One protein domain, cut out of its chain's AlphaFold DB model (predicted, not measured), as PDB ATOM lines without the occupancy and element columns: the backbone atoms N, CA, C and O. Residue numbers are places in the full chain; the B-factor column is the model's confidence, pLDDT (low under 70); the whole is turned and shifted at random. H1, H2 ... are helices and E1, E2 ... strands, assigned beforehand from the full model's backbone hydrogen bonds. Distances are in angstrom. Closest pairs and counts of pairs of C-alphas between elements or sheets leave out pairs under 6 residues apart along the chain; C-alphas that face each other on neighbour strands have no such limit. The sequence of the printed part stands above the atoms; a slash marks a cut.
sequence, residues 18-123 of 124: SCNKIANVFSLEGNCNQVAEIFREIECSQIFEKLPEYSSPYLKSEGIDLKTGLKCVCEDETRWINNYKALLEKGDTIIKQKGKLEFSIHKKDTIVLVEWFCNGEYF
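Overview. This is residues 18 to 123 of the 124 residues of an uncharacterized protein of Flavobacterium tangerina (UniProt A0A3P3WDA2). What is the shape? One strongly twisted sheet of six strands forms a wall with no named helix covering either face, built of two meanders, E1 E2 E3 and E4 E5 E6, in each of which every strand is the antiparallel neighbour of the one before; E1 and E4 join them side by side. H1 leads into E1 and has the element centre farthest from the mean of the C-alphas, and the short H2 comes between the meanders along the chain. What makes up the whole? The printed part has 106 residues with two named helices and six named strands, in the order H1 E1 E2 E3 H2 E4 E5 E6; the class is mixed, with under half of the residues in named elements, and the sheet's order is E3 E2 E1 E4 E5 E6, all antiparallel. It is compact, with a radius of gyration of the C-alphas of 13.3 A, and rounded, spanning 36 by 29 by 28 A.

Along the chain. What comes first? Residues 18 to 31 hold no named element; H1, residues 32 to 41, then begins at C-alpha 32 (119.299, -107.987, 27.677) and is 14.5 A long. Where is the first meander? E1 is residues 44 to 50, 14.0 A; E2 is 59 to 65, 15.4 A; E3 is 71 to 76, 16.9 A. What follows? H2 is residues 79 to 83, E4 is 93 to 96, E5 is 103 to 106, and E6 is 111 to 114, ending at C-alpha 114 (116.797, -95.400, 17.566).

Arrangement. How do the two meanders join? E1 and E4 are antiparallel at 149 degrees, with C-alphas 47 and 93 facing each other at 4.3 A and N 96 and O 44 within hydrogen-bond range at 2.7 A. How are the hairpins paired? E1 and E2 have N 47 and O 64 at 2.9 A, and E2 and E3 have N 72 and O 63 at 2.8 A. E4 and E5 have N 106 and O 93 at 2.8 A, and E5 and E6 have N 105 and O 112 at 2.9 A. Where are the helices? H1 is not on the sheet, but only just, with 4 pairs of C-alphas within 10 A; H2 only grazes the sheet, with its residues 79 to 82. In H1 every O i to N i+4 pair is within hydrogen-bond range; in H2 0 of 1 is, beside 2 of 2 O i to N i+3 pairs.

Size, cuts and confidence. How far does it reach? The two C-alphas farthest apart are those of Leu 70 and Gly 120, 39.4 A. Is it unbroken? The printed part has no cut, and no link is long. Where is confidence low? The mean pLDDT of the printed part is 86.9, and residues 18 to 30 are under 70.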
ATOM      1  N   SER A  18      96.337-106.826   8.831       61.47
ATOM      2  CA  SER A  18      97.374-106.573   9.834       61.47
ATOM      3  C   SER A  18      98.708-106.402   9.110       61.47
ATOM      4  O   SER A  18      99.104-107.294   8.358       61.47
ATOM      5  N   CYS A  19      99.408-105.293   9.358       61.66
ATOM      6  CA  CYS A  19     100.846-105.286   9.132       61.66
ATOM      7  C   CYS A  19     101.372-106.373  10.079       61.66
ATOM      8  O   CYS A  19     100.940-106.412  11.230       61.66
ATOM      9  N   ASN A  20     102.116-107.341   9.542       59.78
ATOM     10  CA  ASN A  20     102.550-108.591  10.179       59.78
ATOM     11  C   ASN A  20     102.419-108.622  11.721       59.78
ATOM     12  O   ASN A  20     103.091-107.881  12.426       59.78
ATOM     13  N   LYS A  21     101.543-109.491  12.251       49.16
ATOM     14  CA  LYS A  21     101.456-109.758  13.700       49.16
ATOM     15  C   LYS A  21     102.707-110.498  14.166       49.16
ATOM     16  O   LYS A  21     103.058-111.452  13.484       49.16
ATOM     17  N   ILE A  22     103.254-110.125  15.333       52.66
ATOM     18  CA  ILE A  22     103.996-110.908  16.367       52.66
ATOM     19  C   ILE A  22     104.747-109.860  17.245       52.66
ATOM     20  O   ILE A  22     105.296-108.921  16.683       52.66
ATOM     21  N   ALA A  23     104.789-109.885  18.587       41.12
ATOM     22  CA  ALA A  23     104.764-111.002  19.534       41.12
ATOM     23  C   ALA A  23     103.939-110.714  20.815       41.12
ATOM     24  O   ALA A  23     104.036-109.640  21.402       41.12
ATOM     25  N   ASN A  24     103.191-111.714  21.307       37.56
ATOM     26  CA  ASN A  24     102.724-111.731  22.699       37.56
ATOM     27  C   ASN A  24     103.918-112.145  23.561       37.56
ATOM     28  O   ASN A  24     104.266-113.329  23.583       37.56
ATOM     29  N   VAL A  25     104.578-111.207  24.239       45.28
ATOM     30  CA  VAL A  25     105.629-111.563  25.196       45.28
ATOM     31  C   VAL A  25     105.406-110.850  26.515       45.28
ATOM     32  O   VAL A  25     105.610-109.649  26.677       45.28
ATOM     33  N   PHE A  26     104.973-111.669  27.467       41.69
ATOM     34  CA  PHE A  26     104.863-111.373  28.880       41.69
ATOM     35  C   PHE A  26     106.209-110.843  29.386       41.69
ATOM     36  O   PHE A  26     107.222-111.526  29.271       41.69
ATOM     37  N   SER A  27     106.184-109.616  29.914       46.34
ATOM     38  CA  SER A  27     107.203-108.958  30.739       46.34
ATOM     39  C   SER A  27     108.220-109.929  31.357       46.34
ATOM     40  O   SER A  27     108.021-110.422  32.467       46.34
ATOM     41  N   LEU A  28     109.320-110.181  30.654       46.88
ATOM     42  CA  LEU A  28     110.483-110.843  31.219       46.88
ATOM     43  C   LEU A  28     111.376-109.745  31.786       46.88
ATOM     44  O   LEU A  28     111.909-108.926  31.036       46.88
ATOM     45  N   GLU A  29     111.576-109.758  33.102       52.81
ATOM     46  CA  GLU A  29     112.823-109.289  33.715       52.81
ATOM     47  C   GLU A  29     113.954-110.203  33.203       52.81
ATOM     48  O   GLU A  29     114.458-111.085  33.892       52.81
ATOM     49  N   GLY A  30     114.235-110.099  31.905       57.88
ATOM     50  CA  GLY A  30     115.088-110.991  31.144       57.88
ATOM     51  C   GLY A  30     116.424-110.326  30.881       57.88
ATOM     52  O   GLY A  30     116.513-109.119  30.671       57.88
ATOM     53  N   ASN A  31     117.473-111.140  30.868       79.19
ATOM     54  CA  ASN A  31     118.787-110.773  30.351       79.19
ATOM     55  C   ASN A  31     118.631-109.968  29.038       79.19
ATOM     56  O   ASN A  31     117.847-110.383  28.183       79.19
ATOM     57  N   CYS A  32     119.363-108.854  28.866       83.88
ATOM     58  CA  CYS A  32     119.299-107.987  27.677       83.88
ATOM     59  C   CYS A  32     119.269-108.769  26.357       83.88
ATOM     60  O   CYS A  32     118.559-108.377  25.438       83.88
ATOM     61  N   ASN A  33     119.972-109.903  26.290       84.56
ATOM     62  CA  ASN A  33     119.980-110.793  25.132       84.56
ATOM     63  C   ASN A  33     118.594-111.366  24.807       84.56
ATOM     64  O   ASN A  33     118.185-111.364  23.654       84.56
ATOM     65  N   GLN A  34     117.843-111.833  25.806       85.44
ATOM     66  CA  GLN A  34     116.500-112.382  25.590       85.44
ATOM     67  C   GLN A  34     115.534-111.300  25.103       85.44
ATOM     68  O   GLN A  34     114.770-111.532  24.169       85.44
ATOM     69  N   VAL A  35     115.598-110.107  25.704       84.38
ATOM     70  CA  VAL A  35     114.765-108.972  25.281       84.38
ATOM     71  C   VAL A  35     115.157-108.504  23.879       84.38
ATOM     72  O   VAL A  35     114.281-108.197  23.078       84.38
ATOM     73  N   ALA A  36     116.451-108.518  23.552       88.50
ATOM     74  CA  ALA A  36     116.945-108.231  22.213       88.50
ATOM     75  C   ALA A  36     116.383-109.220  21.176       88.50
ATOM     76  O   ALA A  36     115.890-108.782  20.141       88.50
ATOM     77  N   GLU A  37     116.371-110.530  21.454       89.62
ATOM     78  CA  GLU A  37     115.758-111.506  20.537       89.62
ATOM     79  C   GLU A  37     114.259-111.252  20.335       89.62
ATOM     80  O   GLU A  37     113.777-111.273  19.205       89.62
ATOM     81  N   ILE A  38     113.523-110.926  21.403       87.94
ATOM     82  CA  ILE A  38     112.105-110.550  21.295       87.94
ATOM     83  C   ILE A  38     111.951-109.302  20.421       87.94
ATOM     84  O   ILE A  38     111.117-109.274  19.520       87.94
ATOM     85  N   PHE A  39     112.779-108.281  20.650       89.19
ATOM     86  CA  PHE A  39     112.728-107.042  19.884       89.19
ATOM     87  C   PHE A  39     113.061-107.259  18.403       89.19
ATOM     88  O   PHE A  39     112.463-106.619  17.535       89.19
ATOM     89  N   ARG A  40     113.966-108.191  18.076       91.62
ATOM     90  CA  ARG A  40     114.259-108.577  16.687       91.62
ATOM     91  C   ARG A  40     113.050-109.188  15.987       91.62
ATOM     92  O   ARG A  40     112.904-108.963  14.790       91.62
ATOM     93  N   GLU A  41     112.170-109.891  16.691       92.31
ATOM     94  CA  GLU A  41     110.975-110.491  16.084       92.31
ATOM     95  C   GLU A  41     109.885-109.472  15.724       92.31
ATOM     96  O   GLU A  41     109.034-109.775  14.887       92.31
ATOM     97  N   ILE A  42     109.936-108.262  16.292       91.00
ATOM     98  CA  ILE A  42     108.985-107.187  15.994       91.00
ATOM     99  C   ILE A  42     109.212-106.671  14.572       91.00
ATOM    100  O   ILE A  42     110.338-106.336  14.183       91.00
ATOM    101  N   GLU A  43     108.121-106.527  13.826       92.94
ATOM    102  CA  GLU A  43     108.097-105.923  12.500       92.94
ATOM    103  C   GLU A  43     106.939-104.927  12.394       92.94
ATOM    104  O   GLU A  43     105.793-105.241  12.700       92.94
ATOM    105  N   CYS A  44     107.230-103.709  11.949       93.94
ATOM    106  CA  CYS A  44     106.217-102.715  11.628       93.94
ATOM    107  C   CYS A  44     106.768-101.736  10.596       93.94
ATOM    108  O   CYS A  44     107.851-101.188  10.775       93.94
ATOM    109  N   SER A  45     106.029-101.501   9.517       96.12
ATOM    110  CA  SER A  45     106.479-100.649   8.420       96.12
ATOM    111  C   SER A  45     105.297 -99.905   7.813       96.12
ATOM    112  O   SER A  45     104.692-100.374   6.849       96.12
ATOM    113  N   GLN A  46     104.956 -98.744   8.371       97.00
ATOM    114  CA  GLN A  46     103.766 -98.002   7.951       97.00
ATOM    115  C   GLN A  46     103.916 -96.485   8.067       97.00
ATOM    116  O   GLN A  46     104.687 -95.981   8.884       97.00
ATOM    117  N   ILE A  47     103.102 -95.770   7.292       98.06
ATOM    118  CA  ILE A  47     102.817 -94.340   7.461       98.06
ATOM    119  C   ILE A  47     101.649 -94.201   8.435       98.06
ATOM    120  O   ILE A  47     100.586 -94.772   8.189       98.06
ATOM    121  N   PHE A  48     101.801 -93.434   9.514       97.56
ATOM    122  CA  PHE A  48     100.748 -93.296  10.519       97.56
ATOM    123  C   PHE A  48      99.528 -92.525   9.997       97.56
ATOM    124  O   PHE A  48      99.614 -91.335   9.688       97.56
ATOM    125  N   GLU A  49      98.356 -93.164  10.015       97.75
ATOM    126  CA  GLU A  49      97.055 -92.491   9.887       97.75
ATOM    127  C   GLU A  49      96.420 -92.237  11.265       97.75
ATOM    128  O   GLU A  49      95.775 -91.198  11.468       97.75
ATOM    129  N   LYS A  50      96.637 -93.166  12.206       97.06
ATOM    130  CA  LYS A  50      96.210 -93.119  13.606       97.06
ATOM    131  C   LYS A  50      97.345 -93.590  14.517       97.06
ATOM    132  O   LYS A  50      97.870 -94.693  14.366       97.06
ATOM    133  N   LEU A  51      97.691 -92.738  15.476       96.38
ATOM    134  CA  LEU A  51      98.760 -92.986  16.441       96.38
ATOM    135  C   LEU A  51      98.335 -93.983  17.532       96.38
ATOM    136  O   LEU A  51      97.135 -94.139  17.777       96.38
ATOM    137  N   PRO A  52      99.306 -94.609  18.224       93.69
ATOM    138  CA  PRO A  52      99.038 -95.359  19.443       93.69
ATOM    139  C   PRO A  52      98.357 -94.503  20.506       93.69
ATOM    140  O   PRO A  52      98.666 -93.322  20.670       93.69
ATOM    141  N   GLU A  53      97.453 -95.113  21.268       92.19
ATOM    142  CA  GLU A  53      96.807 -94.437  22.388       92.19
ATOM    143  C   GLU A  53      97.834 -94.054  23.459       92.19
ATOM    144  O   GLU A  53      98.614 -94.883  23.936       92.19
ATOM    145  N   TYR A  54      97.805 -92.794  23.893       87.88
ATOM    146  CA  TYR A  54      98.730 -92.304  24.915       87.88
ATOM    147  C   TYR A  54      98.611 -93.077  26.236       87.88
ATOM    148  O   TYR A  54      99.636 -93.355  26.859       87.88
ATOM    149  N   SER A  55      97.400 -93.494  26.615       90.88
ATOM    150  CA  SER A  55      97.102 -94.266  27.831       90.88
ATOM    151  C   SER A  55      97.534 -95.735  27.783       90.88
ATOM    152  O   SER A  55      97.628 -96.360  28.837       90.88
ATOM    153  N   SER A  56      97.799 -96.304  26.603       90.12
ATOM    154  CA  SER A  56      98.191 -97.713  26.460       90.12
ATOM    155  C   SER A  56      99.706 -97.842  26.337       90.12
ATOM    156  O   SER A  56     100.268 -97.228  25.440       90.12
ATOM    157  N   PRO A  57     100.413 -98.647  27.145       89.38
ATOM    158  CA  PRO A  57     101.867 -98.798  27.020       89.38
ATOM    159  C   PRO A  57     102.303 -99.555  25.751       89.38
ATOM    160  O   PRO A  57     103.501 -99.641  25.487       89.38
ATOM    161  N   TYR A  58     101.354-100.106  24.995       91.50
ATOM    162  CA  TYR A  58     101.582-100.982  23.849       91.50
ATOM    163  C   TYR A  58     101.478-100.226  22.526       91.50
ATOM    164  O   TYR A  58     100.777 -99.215  22.417       91.50
ATOM    165  N   LEU A  59     102.154-100.736  21.497       91.88
ATOM    166  CA  LEU A  59     101.983-100.227  20.145       91.88
ATOM    167  C   LEU A  59     100.666-100.769  19.596       91.88
ATOM    168  O   LEU A  59     100.501-101.972  19.442       91.88
ATOM    169  N   LYS A  60      99.744 -99.877  19.248       94.75
ATOM    170  CA  LYS A  60      98.592-100.205  18.407       94.75
ATOM    171  C   LYS A  60      98.264 -99.011  17.539       94.75
ATOM    172  O   LYS A  60      97.722 -98.024  18.020       94.75
ATOM    173  N   SER A  61      98.638 -99.081  16.275       95.50
ATOM    174  CA  SER A  61      98.542 -97.956  15.343       95.50
ATOM    175  C   SER A  61      98.004 -98.417  14.007       95.50
ATOM    176  O   SER A  61      98.228 -99.560  13.613       95.50
ATOM    177  N   GLU A  62      97.300 -97.521  13.326       97.31
ATOM    178  CA  GLU A  62      96.717 -97.781  12.013       97.31
ATOM    179  C   GLU A  62      97.361 -96.846  10.994       97.31
ATOM    180  O   GLU A  62      97.651 -95.677  11.287       97.31
ATOM    181  N   GLY A  63      97.583 -97.349   9.791       96.75
ATOM    182  CA  GLY A  63      98.369 -96.642   8.801       96.75
ATOM    183  C   GLY A  63      98.303 -97.264   7.422       96.75
ATOM    184  O   GLY A  63      97.457 -98.113   7.145       96.75
ATOM    185  N   ILE A  64      99.208 -96.821   6.556       97.31
ATOM    186  CA  ILE A  64      99.412 -97.381   5.221       97.31
ATOM    187  C   ILE A  64     100.720 -98.163   5.219       97.31
ATOM    188  O   ILE A  64     101.775 -97.592   5.494       97.31
ATOM    189  N   ASP A  65     100.656 -99.452   4.902       95.69
ATOM    190  CA  ASP A  65     101.831-100.312   4.781       95.69
ATOM    191  C   ASP A  65     102.740 -99.842   3.635       95.69
ATOM    192  O   ASP A  65     102.280 -99.629   2.510       95.69
ATOM    193  N   LEU A  66     104.043 -99.714   3.897       94.19
ATOM    194  CA  LEU A  66     104.991 -99.188   2.902       94.19
ATOM    195  C   LEU A  66     105.214-100.121   1.709       94.19
ATOM    196  O   LEU A  66     105.639 -99.666   0.648       94.19
ATOM    197  N   LYS A  67     104.980-101.426   1.875       92.88
ATOM    198  CA  LYS A  67     105.257-102.426   0.839       92.88
ATOM    199  C   LYS A  67     104.076-102.603  -0.111       92.88
ATOM    200  O   LYS A  67     104.267-102.773  -1.311       92.88
ATOM    201  N   THR A  68     102.868-102.609   0.432       94.19
ATOM    202  CA  THR A  68     101.628-102.914  -0.289       94.19
ATOM    203  C   THR A  68     100.808-101.671  -0.617       94.19
ATOM    204  O   THR A  68      99.991-101.719  -1.533       94.19
ATOM    205  N   GLY A  69     101.001-100.564   0.109       95.06
ATOM    206  CA  GLY A  69     100.189 -99.354  -0.026       95.06
ATOM    207  C   GLY A  69      98.757 -99.503   0.502       95.06
ATOM    208  O   GLY A  69      97.914 -98.649   0.233       95.06
ATOM    209  N   LEU A  70      98.459-100.583   1.230       94.75
ATOM    210  CA  LEU A  70      97.135-100.859   1.786       94.75
ATOM    211  C   LEU A  70      97.044-100.427   3.251       94.75
ATOM    212  O   LEU A  70      98.053-100.333   3.951       94.75
ATOM    213  N   LYS A  71      95.812-100.197   3.726       96.25
ATOM    214  CA  LYS A  71      95.564 -99.942   5.149       96.25
ATOM    215  C   LYS A  71      96.023-101.128   5.980       96.25
ATOM    216  O   LYS A  71      95.639-102.265   5.689       96.25
ATOM    217  N   CYS A  72      96.761-100.839   7.041       94.06
ATOM    218  CA  CYS A  72      97.217-101.847   7.966       94.06
ATOM    219  C   CYS A  72      97.173-101.408   9.425       94.06
ATOM    220  O   CYS A  72      96.965-100.237   9.742       94.06
ATOM    221  N   VAL A  73      97.341-102.389  10.310       95.62
ATOM    222  CA  VAL A  73      97.495-102.184  11.752       95.62
ATOM    223  C   VAL A  73      98.828-102.776  12.177       95.62
ATOM    224  O   VAL A  73      99.053-103.959  11.926       95.62
ATOM    225  N   CYS A  74      99.680-101.986  12.830       93.12
ATOM    226  CA  CYS A  74     100.794-102.521  13.609       93.12
ATOM    227  C   CYS A  74     100.383-102.622  15.074       93.12
ATOM    228  O   CYS A  74     100.001-101.617  15.688       93.12
ATOM    229  N   GLU A  75     100.505-103.822  15.627       92.94
ATOM    230  CA  GLU A  75     100.208-104.130  17.021       92.94
ATOM    231  C   GLU A  75     101.385-104.891  17.629       92.94
ATOM    232  O   GLU A  75     101.826-105.898  17.076       92.94
ATOM    233  N   ASP A  76     101.893-104.395  18.751       90.44
ATOM    234  CA  ASP A  76     102.941-105.046  19.526       90.44
ATOM    235  C   ASP A  76     102.718-104.787  21.021       90.44
ATOM    236  O   ASP A  76     102.490-103.654  21.455       90.44
ATOM    237  N   GLU A  77     102.774-105.860  21.806       88.94
ATOM    238  CA  GLU A  77     102.509-105.837  23.248       88.94
ATOM    239  C   GLU A  77     103.768-105.551  24.075       88.94
ATOM    240  O   GLU A  77     103.720-105.490  25.308       88.94
ATOM    241  N   THR A  78     104.916-105.347  23.429       83.25
ATOM    242  CA  THR A  78     106.120-104.938  24.140       83.25
ATOM    243  C   THR A  78     106.098-103.420  24.361       83.25
ATOM    244  O   THR A  78     105.569-102.630  23.581       83.25
ATOM    245  N   ARG A  79     106.622-102.968  25.506       88.31
ATOM    246  CA  ARG A  79     106.427-101.583  25.986       88.31
ATOM    247  C   ARG A  79     107.399-100.560  25.383       88.31
ATOM    248  O   ARG A  79     107.426 -99.413  25.823       88.31
ATOM    249  N   TRP A  80     108.220-100.959  24.411       87.38
ATOM    250  CA  TRP A  80     109.302-100.138  23.849       87.38
ATOM    251  C   TRP A  80     108.815 -98.802  23.290       87.38
ATOM    252  O   TRP A  80     109.451 -97.775  23.524       87.38
ATOM    253  N   ILE A  81     107.667 -98.793  22.600       89.44
ATOM    254  CA  ILE A  81     107.156 -97.586  21.946       89.44
ATOM    255  C   ILE A  81     106.802 -96.493  22.957       89.44
ATOM    256  O   ILE A  81     106.821 -95.310  22.624       89.44
ATOM    257  N   ASN A  82     106.511 -96.864  24.209       87.50
ATOM    258  CA  ASN A  82     106.074 -95.930  25.237       87.50
ATOM    259  C   ASN A  82     107.104 -94.818  25.496       87.50
ATOM    260  O   ASN A  82     106.715 -93.687  25.769       87.50
ATOM    261  N   ASN A  83     108.395 -95.118  25.328       88.31
ATOM    262  CA  ASN A  83     109.484 -94.150  25.490       88.31
ATOM    263  C   ASN A  83     109.561 -93.124  24.345       88.31
ATOM    264  O   ASN A  83     110.197 -92.086  24.495       88.31
ATOM    265  N   TYR A  84     108.907 -93.397  23.213       91.50
ATOM    266  CA  TYR A  84     109.053 -92.633  21.974       91.50
ATOM    267  C   TYR A  84     107.744 -92.021  21.471       91.50
ATOM    268  O   TYR A  84     107.756 -91.312  20.472       91.50
ATOM    269  N   LYS A  85     106.617 -92.233  22.163       90.19
ATOM    270  CA  LYS A  85     105.297 -91.713  21.757       90.19
ATOM    271  C   LYS A  85     105.279 -90.212  21.482       90.19
ATOM    272  O   LYS A  85     104.627 -89.786  20.540       90.19
ATOM    273  N   ALA A  86     106.002 -89.426  22.281       91.94
ATOM    274  CA  ALA A  86     106.078 -87.974  22.117       91.94
ATOM    275  C   ALA A  86     106.757 -87.542  20.802       91.94
ATOM    276  O   ALA A  86     106.630 -86.390  20.406       91.94
ATOM    277  N   LEU A  87     107.478 -88.452  20.139       92.50
ATOM    278  CA  LEU A  87     108.112 -88.214  18.845       92.50
ATOM    279  C   LEU A  87     107.193 -88.551  17.666       92.50
ATOM    280  O   LEU A  87     107.552 -88.231  16.537       92.50
ATOM    281  N   LEU A  88     106.065 -89.232  17.893       94.62
ATOM    282  CA  LEU A  88     105.214 -89.743  16.821       94.62
ATOM    283  C   LEU A  88     104.194 -88.696  16.385       94.62
ATOM    284  O   LEU A  88     103.410 -88.201  17.196       94.62
ATOM    285  N   GLU A  89     104.138 -88.435  15.085       96.56
ATOM    286  CA  GLU A  89     103.135 -87.564  14.487       96.56
ATOM    287  C   GLU A  89     102.403 -88.275  13.347       96.56
ATOM    288  O   GLU A  89     102.908 -89.201  12.709       96.56
ATOM    289  N   LYS A  90     101.159 -87.861  13.089       97.38
ATOM    290  CA  LYS A  90     100.400 -88.378  11.949       97.38
ATOM    291  C   LYS A  90     101.123 -88.002  10.651       97.38
ATOM    292  O   LYS A  90     101.466 -86.842  10.458       97.38
ATOM    293  N   GLY A  91     101.277 -88.966   9.749       97.56
ATOM    294  CA  GLY A  91     102.033 -88.806   8.507       97.56
ATOM    295  C   GLY A  91     103.515 -89.175   8.620       97.56
ATOM    296  O   GLY A  91     104.142 -89.374   7.581       97.56
ATOM    297  N   ASP A  92     104.058 -89.340   9.831       97.81
ATOM    298  CA  ASP A  92     105.387 -89.930  10.000       97.81
ATOM    299  C   ASP A  92     105.371 -91.400   9.574       97.81
ATOM    300  O   ASP A  92     104.350 -92.093   9.652       97.81
ATOM    301  N   THR A  93     106.530 -91.888   9.146       97.69
ATOM    302  CA  THR A  93     106.720 -93.298   8.805       97.69
ATOM    303  C   THR A  93     107.526 -93.992   9.889       97.69
ATOM    304  O   THR A  93     108.631 -93.555  10.202       97.69
ATOM    305  N   ILE A  94     107.007 -95.090  10.433       96.88
ATOM    306  CA  ILE A  94     107.760 -95.973  11.327       96.88
ATOM    307  C   ILE A  94     108.282 -97.176  10.549       96.88
ATOM    308  O   ILE A  94     107.532 -97.804   9.799       96.88
ATOM    309  N   ILE A  95     109.561 -97.497  10.739       96.62
ATOM    310  CA  ILE A  95     110.199 -98.674  10.152       96.62
ATOM    311  C   ILE A  95     110.933 -99.436  11.254       96.62
ATOM    312  O   ILE A  95     111.981 -99.022  11.740       96.62
ATOM    313  N   LYS A  96     110.386-100.588  11.623       94.81
ATOM    314  CA  LYS A  96     110.999-101.619  12.455       94.81
ATOM    315  C   LYS A  96     111.047-102.898  11.628       94.81
ATOM    316  O   LYS A  96     110.010-103.474  11.313       94.81
ATOM    317  N   GLN A  97     112.247-103.333  11.257       94.38
ATOM    318  CA  GLN A  97     112.441-104.541  10.455       94.38
ATOM    319  C   GLN A  97     112.668-105.759  11.348       94.38
ATOM    320  O   GLN A  97     113.339-105.670  12.384       94.38
ATOM    321  N   LYS A  98     112.169-106.916  10.906       93.25
ATOM    322  CA  LYS A  98     112.478-108.193  11.544       93.25
ATOM    323  C   LYS A  98     113.987-108.477  11.492       93.25
ATOM    324  O   LYS A  98     114.652-108.189  10.500       93.25
ATOM    325  N   GLY A  99     114.536-109.028  12.572       93.44
ATOM    326  CA  GLY A  99     115.963-109.314  12.744       93.44
ATOM    327  C   GLY A  99     116.814-108.108  13.158       93.44
ATOM    328  O   GLY A  99     117.983-108.283  13.493       93.44
ATOM    329  N   LYS A 100     116.254-106.890  13.160       93.75
ATOM    330  CA  LYS A 100     116.969-105.657  13.516       93.75
ATOM    331  C   LYS A 100     116.658-105.215  14.940       93.75
ATOM    332  O   LYS A 100     115.518-105.326  15.386       93.75
ATOM    333  N   LEU A 101     117.672-104.680  15.618       91.94
ATOM    334  CA  LEU A 101     117.538-104.060  16.939       91.94
ATOM    335  C   LEU A 101     117.297-102.552  16.893       91.94
ATOM    336  O   LEU A 101     116.999-101.937  17.906       91.94
ATOM    337  N   GLU A 102     117.393-101.956  15.718       93.69
ATOM    338  CA  GLU A 102     117.082-100.552  15.503       93.69
ATOM    339  C   GLU A 102     115.675-100.389  14.917       93.69
ATOM    340  O   GLU A 102     115.137-101.289  14.261       93.69
ATOM    341  N   PHE A 103     115.090 -99.216  15.132       95.06
ATOM    342  CA  PHE A 103     113.954 -98.738  14.352       95.06
ATOM    343  C   PHE A 103     114.159 -97.276  13.985       95.06
ATOM    344  O   PHE A 103     114.923 -96.558  14.633       95.06
ATOM    345  N   SER A 104     113.457 -96.823  12.954       97.00
ATOM    346  CA  SER A 104     113.490 -95.431  12.535       97.00
ATOM    347  C   SER A 104     112.099 -94.817  12.467       97.00
ATOM    348  O   SER A 104     111.102 -95.482  12.171       97.00
ATOM    349  N   ILE A 105     112.051 -93.516  12.737       97.62
ATOM    350  CA  ILE A 105     110.901 -92.656  12.471       97.62
ATOM    351  C   ILE A 105     111.348 -91.650  11.418       97.62
ATOM    352  O   ILE A 105     112.230 -90.824  11.663       97.62
ATOM    353  N   HIS A 106     110.767 -91.740  10.228       97.75
ATOM    354  CA  HIS A 106     111.033 -90.813   9.140       97.75
ATOM    355  C   HIS A 106     109.982 -89.715   9.206       97.75
ATOM    356  O   HIS A 106     108.794 -89.955   8.972       97.75
ATOM    357  N   LYS A 107     110.449 -88.520   9.544       97.19
ATOM    358  CA  LYS A 107     109.693 -87.277   9.474       97.19
ATOM    359  C   LYS A 107     109.888 -86.659   8.094       97.19
ATOM    360  O   LYS A 107     110.698 -87.126   7.294       97.19
ATOM    361  N   LYS A 108     109.167 -85.571   7.822       93.25
ATOM    362  CA  LYS A 108     109.241 -84.855   6.540       93.25
ATOM    363  C   LYS A 108     110.676 -84.482   6.138       93.25
ATOM    364  O   LYS A 108     111.056 -84.702   4.994       93.25
ATOM    365  N   ASP A 109     111.443 -83.945   7.086       95.31
ATOM    366  CA  ASP A 109     112.763 -83.356   6.822       95.31
ATOM    367  C   ASP A 109     113.899 -84.036   7.614       95.31
ATOM    368  O   ASP A 109     115.066 -83.675   7.468       95.31
ATOM    369  N   THR A 110     113.583 -85.011   8.473       97.00
ATOM    370  CA  THR A 110     114.554 -85.663   9.365       97.00
ATOM    371  C   THR A 110     114.253 -87.145   9.561       97.00
ATOM    372  O   THR A 110     113.112 -87.590   9.461       97.00
ATOM    373  N   ILE A 111     115.291 -87.924   9.867       97.50
ATOM    374  CA  ILE A 111     115.166 -89.332  10.253       97.50
ATOM    375  C   ILE A 111     115.672 -89.463  11.685       97.50
ATOM    376  O   ILE A 111     116.809 -89.097  11.981       97.50
ATOM    377  N   VAL A 112     114.827 -89.991  12.566       96.88
ATOM    378  CA  VAL A 112     115.207 -90.362  13.930       96.88
ATOM    379  C   VAL A 112     115.514 -91.852  13.926       96.88
ATOM    380  O   VAL A 112     114.599 -92.662  13.801       96.88
ATOM    381  N   LEU A 113     116.793 -92.211  14.033       96.00
ATOM    382  CA  LEU A 113     117.232 -93.591  14.230       96.00
ATOM    383  C   LEU A 113     117.345 -93.867  15.728       96.00
ATOM    384  O   LEU A 113     117.974 -93.099  16.454       96.00
ATOM    385  N   VAL A 114     116.743 -94.962  16.176       93.06
ATOM    386  CA  VAL A 114     116.797 -95.400  17.566       93.06
ATOM    387  C   VAL A 114     117.459 -96.766  17.618       93.06
ATOM    388  O   VAL A 114     116.915 -97.753  17.122       93.06
ATOM    389  N   GLU A 115     118.633 -96.809  18.237       91.25
ATOM    390  CA  GLU A 115     119.378 -98.037  18.503       91.25
ATOM    391  C   GLU A 115     118.947 -98.652  19.842       91.25
ATOM    392  O   GLU A 115     118.557 -97.947  20.780       91.25
ATOM    393  N   TRP A 116     119.032 -99.978  19.955       86.25
ATOM    394  CA  TRP A 116     118.717-100.671  21.201       86.25
ATOM    395  C   TRP A 116     119.828-100.482  22.235       86.25
ATOM    396  O   TRP A 116     120.977-100.868  22.012       86.25
ATOM    397  N   PHE A 117     119.463 -99.942  23.397       83.81
ATOM    398  CA  PHE A 117     120.361 -99.719  24.525       83.81
ATOM    399  C   PHE A 117     119.884-100.505  25.747       83.81
ATOM    400  O   PHE A 117     118.727-100.388  26.155       83.81
ATOM    401  N   CYS A 118     120.767-101.305  26.343       83.62
ATOM    402  CA  CYS A 118     120.463-102.091  27.537       83.62
ATOM    403  C   CYS A 118     121.714-102.227  28.415       83.62
ATOM    404  O   CYS A 118     122.817-102.390  27.909       83.62
ATOM    405  N   ASN A 119     121.560-102.128  29.739       80.88
ATOM    406  CA  ASN A 119     122.651-102.260  30.719       80.88
ATOM    407  C   ASN A 119     123.916-101.412  30.457       80.88
ATOM    408  O   ASN A 119     125.013-101.817  30.828       80.88
ATOM    409  N   GLY A 120     123.782-100.222  29.867       78.31
ATOM    410  CA  GLY A 120     124.932 -99.347  29.613       78.31
ATOM    411  C   GLY A 120     125.587 -99.536  28.245       78.31
ATOM    412  O   GLY A 120     126.523 -98.806  27.928       78.31
ATOM    413  N   GLU A 121     125.093-100.469  27.428       80.25
ATOM    414  CA  GLU A 121     125.694-100.825  26.144       80.25
ATOM    415  C   GLU A 121     124.666-100.809  25.004       80.25
ATOM    416  O   GLU A 121     123.480-101.108  25.184       80.25
ATOM    417  N   TYR A 122     125.142-100.458  23.808       79.50
ATOM    418  CA  TYR A 122     124.376-100.567  22.569       79.50
ATOM    419  C   TYR A 122     124.561-101.955  21.968       79.50
ATOM    420  O   TYR A 122     125.689-102.412  21.769       79.50
ATOM    421  N   PHE A 123     123.449-102.605  21.643       75.19
ATOM    422  CA  PHE A 123     123.452-103.922  21.018       75.19
ATOM    423  C   PHE A 123     123.411-103.762  19.496       75.19
ATOM    424  O   PHE A 123     122.665-102.930  18.982       75.19
TER     425      PHE A 123